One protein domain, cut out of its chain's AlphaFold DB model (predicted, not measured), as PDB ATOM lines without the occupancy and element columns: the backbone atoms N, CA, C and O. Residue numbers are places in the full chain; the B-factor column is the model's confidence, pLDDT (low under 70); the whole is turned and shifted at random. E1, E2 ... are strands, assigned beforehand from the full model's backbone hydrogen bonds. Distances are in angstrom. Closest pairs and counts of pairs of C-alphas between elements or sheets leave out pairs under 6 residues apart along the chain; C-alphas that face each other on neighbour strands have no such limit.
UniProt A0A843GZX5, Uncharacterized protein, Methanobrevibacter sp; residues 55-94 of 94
ATOM      1  N   ARG A  55     344.840 358.124 303.945       86.69
ATOM      2  CA  ARG A  55     346.108 358.282 303.222       86.69
ATOM      3  C   ARG A  55     346.171 357.282 302.081       86.69
ATOM      4  O   ARG A  55     345.705 356.153 302.224       86.69
ATOM      5  N   CYS A  56     346.814 357.652 300.980       87.88
ATOM      6  CA  CYS A  56     346.859 356.797 299.804       87.88
ATOM      7  C   CYS A  56     347.464 355.422 300.117       87.88
ATOM      8  O   CYS A  56     346.870 354.410 299.768       87.88
ATOM      9  N   LYS A  57     348.546 355.365 300.902       84.75
ATOM     10  CA  LYS A  57     349.151 354.106 301.381       84.75
ATOM     11  C   LYS A  57     348.189 353.177 302.149       84.75
ATOM     12  O   LYS A  57     348.345 351.962 302.118       84.75
ATOM     13  N   ASP A  58     347.177 353.749 302.802       86.31
ATOM     14  CA  ASP A  58     346.187 353.037 303.620       86.31
ATOM     15  C   ASP A  58     344.886 352.766 302.827       86.31
ATOM     16  O   ASP A  58     343.938 352.150 303.326       86.31
ATOM     17  N   CYS A  59     344.827 353.210 301.566       90.12
ATOM     18  CA  CYS A  59     343.702 352.997 300.666       90.12
ATOM     19  C   CYS A  59     343.686 351.556 300.129       90.12
ATOM     20  O   CYS A  59     344.720 350.946 299.850       90.12
ATOM     21  N   LYS A  60     342.490 351.001 299.910       91.94
ATOM     22  CA  LYS A  60     342.299 349.678 299.288       91.94
ATOM     23  C   LYS A  60     342.736 349.614 297.824       91.94
ATOM     24  O   LYS A  60     342.931 348.531 297.283       91.94
ATOM     25  N   HIS A  61     342.855 350.770 297.178       90.88
ATOM     26  CA  HIS A  61     343.256 350.887 295.779       90.88
ATOM     27  C   HIS A  61     344.765 351.066 295.602       90.88
ATOM     28  O   HIS A  61     345.240 351.083 294.467       90.88
ATOM     29  N   HIS A  62     345.514 351.190 296.697       89.88
ATOM     30  CA  HIS A  62     346.960 351.354 296.662       89.88
ATOM     31  C   HIS A  62     347.689 350.039 296.391       89.88
ATOM     32  O   HIS A  62     347.300 348.970 296.870       89.88
ATOM     33  N   LYS A  63     348.754 350.144 295.601       89.19
ATOM     34  CA  LYS A  63     349.761 349.116 295.364       89.19
ATOM     35  C   LYS A  63     351.130 349.772 295.555       89.19
ATOM     36  O   LYS A  63     351.369 350.816 294.949       89.19
ATOM     37  N   SER A  64     352.001 349.181 296.369       83.75
ATOM     38  CA  SER A  64     353.417 349.546 296.342       83.75
ATOM     39  C   SER A  64     354.083 348.879 295.141       83.75
ATOM     40  O   SER A  64     353.768 347.737 294.792       83.75
ATOM     41  N   ASP A  65     354.941 349.630 294.466       76.50
ATOM     42  CA  ASP A  65     355.913 349.100 293.523       76.50
ATOM     43  C   ASP A  65     357.282 349.196 294.198       76.50
ATOM     44  O   ASP A  65     357.902 350.262 294.228       76.50
ATOM     45  N   ASP A  66     357.688 348.099 294.837       71.00
ATOM     46  CA  ASP A  66     358.876 348.063 295.691       71.00
ATOM     47  C   ASP A  66     360.176 348.172 294.868       71.00
ATOM     48  O   ASP A  66     361.193 348.621 295.391       71.00
ATOM     49  N   GLU A  67     360.142 347.828 293.574       74.44
ATOM     50  CA  GLU A  67     361.303 347.914 292.675       74.44
ATOM     51  C   GLU A  67     361.614 349.358 292.272       74.44
ATOM     52  O   GLU A  67     362.781 349.726 292.128       74.44
ATOM     53  N   MET A  68     360.583 350.194 292.118       67.06
ATOM     54  CA  MET A  68     360.748 351.597 291.731       67.06
ATOM     55  C   MET A  68     360.452 352.595 292.862       67.06
ATOM     56  O   MET A  68     360.548 353.803 292.649       67.06
ATOM     57  N   ASN A  69     360.106 352.114 294.061       72.44
ATOM     58  CA  ASN A  69     359.712 352.924 295.220       72.44
ATOM     59  C   ASN A  69     358.587 353.937 294.900       72.44
ATOM     60  O   ASN A  69     358.565 355.060 295.409       72.44
ATOM     61  N   PHE A  70     357.648 353.543 294.034       78.56
ATOM     62  CA  PHE A  70     356.484 354.354 293.677       78.56
ATOM     63  C   PHE A  70     355.196 353.771 294.258       78.56
ATOM     64  O   PHE A  70     355.022 352.563 294.416       78.56
ATOM     65  N   ASN A  71     354.246 354.661 294.539       84.19
ATOM     66  CA  ASN A  71     352.890 354.292 294.917       84.19
ATOM     67  C   ASN A  71     352.013 354.297 293.664       84.19
ATOM     68  O   ASN A  71     351.987 355.286 292.935       84.19
ATOM     69  N   TYR A  72     351.260 353.228 293.422       87.56
ATOM     70  CA  TYR A  72     350.347 353.122 292.284       87.56
ATOM     71  C   TYR A  72     348.888 353.003 292.738       87.56
ATOM     72  O   TYR A  72     348.562 352.236 293.649       87.56
ATOM     73  N   CYS A  73     347.992 353.754 292.093       90.75
ATOM     74  CA  CYS A  73     346.552 353.689 292.325       90.75
ATOM     75  C   CYS A  73     345.882 352.804 291.272       90.75
ATOM     76  O   CYS A  73     345.724 353.207 290.122       90.75
ATOM     77  N   LYS A  74     345.386 351.631 291.679       90.25
ATOM     78  CA  LYS A  74     344.659 350.702 290.795       90.25
ATOM     79  C   LYS A  74     343.317 351.245 290.300       90.25
ATOM     80  O   LYS A  74     342.818 350.776 289.289       90.25
ATOM     81  N   PHE A  75     342.706 352.177 291.034       90.44
ATOM     82  CA  PHE A  75     341.384 352.713 290.693       90.44
ATOM     83  C   PHE A  75     341.451 353.734 289.556       90.44
ATOM     84  O   PHE A  75     340.645 353.679 288.637       90.44
ATOM     85  N   HIS A  76     342.445 354.622 289.600       88.81
ATOM     86  CA  HIS A  76     342.660 355.644 288.572       88.81
ATOM     87  C   HIS A  76     343.670 355.221 287.499       88.81
ATOM     88  O   HIS A  76     343.773 355.877 286.469       88.81
ATOM     89  N   GLY A  77     344.425 354.146 287.731       89.81
ATOM     90  CA  GLY A  77     345.427 353.654 286.790       89.81
ATOM     91  C   GLY A  77     346.703 354.502 286.727       89.81
ATOM     92  O   GLY A  77     347.408 354.450 285.724       89.81
ATOM     93  N   ILE A  78     347.000 355.284 287.772       88.75
ATOM     94  CA  ILE A  78     348.083 356.284 287.788       88.75
ATOM     95  C   ILE A  78     349.097 356.032 288.904       88.75
ATOM     96  O   ILE A  78     348.761 355.488 289.961       88.75
ATOM     97  N   TYR A  79     350.321 356.517 288.701       87.94
ATOM     98  CA  TYR A  79     351.281 356.691 289.786       87.94
ATOM     99  C   TYR A  79     350.886 357.883 290.657       87.94
ATOM    100  O   TYR A  79     350.458 358.929 290.172       87.94
ATOM    101  N   ILE A  80     351.001 357.694 291.964       85.69
ATOM    102  CA  ILE A  80     350.564 358.627 292.989       85.69
ATOM    103  C   ILE A  80     351.762 359.469 293.424       85.69
ATOM    104  O   ILE A  80     352.762 358.939 293.904       85.69
ATOM    105  N   ASN A  81     351.621 360.786 293.324       82.00
ATOM    106  CA  ASN A  81     352.550 361.773 293.879       82.00
ATOM    107  C   ASN A  81     351.944 362.564 295.057       82.00
ATOM    108  O   ASN A  81     352.560 363.508 295.546       82.00
ATOM    109  N   THR A  82     350.735 362.203 295.497       80.94
ATOM    110  CA  THR A  82     349.981 362.878 296.561       80.94
ATOM    111  C   THR A  82     349.592 361.910 297.671       80.94
ATOM    112  O   THR A  82     349.307 360.738 297.446       80.94
ATOM    113  N   ASP A  83     349.532 362.409 298.901       82.62
ATOM    114  CA  ASP A  83     349.241 361.564 300.061       82.62
ATOM    115  C   ASP A  83     347.744 361.288 300.270       82.62
ATOM    116  O   ASP A  83     347.401 360.389 301.038       82.62
ATOM    117  N   PHE A  84     346.851 362.019 299.591       85.81
ATOM    118  CA  PHE A  84     345.403 361.986 299.812       85.81
ATOM    119  C   PHE A  84     344.626 362.179 298.504       85.81
ATOM    120  O   PHE A  84     345.072 362.908 297.621       85.81
ATOM    121  N   CYS A  85     343.439 361.575 298.398       86.62
ATOM    122  CA  CYS A  85     342.467 361.895 297.349       86.62
ATOM    123  C   CYS A  85     341.027 361.761 297.867       86.62
ATOM    124  O   CYS A  85     340.789 361.080 298.867       86.62
ATOM    125  N   ALA A  86     340.078 362.387 297.165       85.94
ATOM    126  CA  ALA A  86     338.651 362.343 297.500       85.94
ATOM    127  C   ALA A  86     338.061 360.918 297.446       85.94
ATOM    128  O   ALA A  86     337.141 360.596 298.188       85.94
ATOM    129  N   ASP A  87     338.635 360.035 296.625       86.88
ATOM    130  CA  ASP A  87     338.195 358.640 296.463       86.88
ATOM    131  C   ASP A  87     338.858 357.659 297.447       86.88
ATOM    132  O   ASP A  87     338.765 356.435 297.284       86.88
ATOM    133  N   GLY A  88     339.568 358.174 298.457       87.94
ATOM    134  CA  GLY A  88     340.274 357.376 299.453       87.94
ATOM    135  C   GLY A  88     339.328 356.453 300.224       87.94
ATOM    136  O   GLY A  88     338.434 356.900 300.933       87.94
ATOM    137  N   LYS A  89     339.538 355.134 300.125       88.94
ATOM    138  CA  LYS A  89     338.716 354.117 300.804       88.94
ATOM    139  C   LYS A  89     339.597 353.222 301.657       88.94
ATOM    140  O   LYS A  89     340.481 352.561 301.109       88.94
ATOM    141  N   ARG A  90     339.353 353.165 302.973       87.94
ATOM    142  CA  ARG A  90     340.110 352.284 303.882       87.94
ATOM    143  C   ARG A  90     340.017 350.832 303.414       87.94
ATOM    144  O   ARG A  90     338.990 350.397 302.883       87.94
ATOM    145  N   ARG A  91     341.095 350.080 303.625       83.38
ATOM    146  CA  ARG A  91     341.062 348.616 303.543       83.38
ATOM    147  C   ARG A  91     340.080 348.110 304.600       83.38
ATOM    148  O   ARG A  91     340.121 348.579 305.734       83.38
ATOM    149  N   LYS A  92     339.168 347.212 304.219       75.62
ATOM    150  CA  LYS A  92     338.377 346.491 305.220       75.62
ATOM    151  C   LYS A  92     339.360 345.623 306.004       75.62
ATOM    152  O   LYS A  92     340.143 344.912 305.381       75.62
ATOM    153  N   SER A  93     339.358 345.746 307.324       59.53
ATOM    154  CA  SER A  93     339.939 344.729 308.192       59.53
ATOM    155  C   SER A  93     339.078 343.475 308.054       59.53
ATOM    156  O   SER A  93     337.860 343.567 308.238       59.53
ATOM    157  N   GLU A  94     339.689 342.366 307.648       40.38
ATOM    158  CA  GLU A  94     339.128 341.023 307.844       40.38
ATOM    159  C   GLU A  94     339.175 340.641 309.326       40.38
ATOM    160  O   GLU A  94     340.128 341.084 310.013       40.38
TER     161      GLU A  94
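AT A GLANCE: This is residues 55 to 94 of the 94 residues of an uncharacterized protein of Methanobrevibacter sp (UniProt A0A843GZX5). There is little regular structure here: a small sheet of three short strands, one hairpin leading into the next, and a long unnamed stretch, residues 81 to 94, running from E3 past residues 55 to 61. The printed part has 40 residues, with no named helix and E1, E2 and E3 in that order along the chain and across the antiparallel sheet, all strand by class, under half of the residues in named elements. It is compact, radius of gyration of the C-alphas 9.8 A, spans 28 by 22 by 16 A.

IN THESE COORDINATES: From Arg 55 read on to C-alpha 62 at (346.960, 351.354, 296.662), where E1, residues 62 to 65, 9.8 A, begins. Then find E2, residues 70 to 73, 10.0 A, and E3, residues 78 to 80, 6.2 A, ending at (350.564, 358.627, 292.989).

HOW THE PARTS SIT: The strands form a meander, each the antiparallel neighbour of the one before. Between E1 and E2, at 148 degrees, N 63 and O 72 are within hydrogen-bond range, 2.9 A; between E2 and E3, at 126 degrees, N 80 and O 71, 2.8 A.

THE WHOLE: The farthest C-alphas, Met 68 and Glu 94, are 29.0 A apart. The printed part has no cut; both links are tight. Look for pLDDT under 70 at residues 68, 93 and 94.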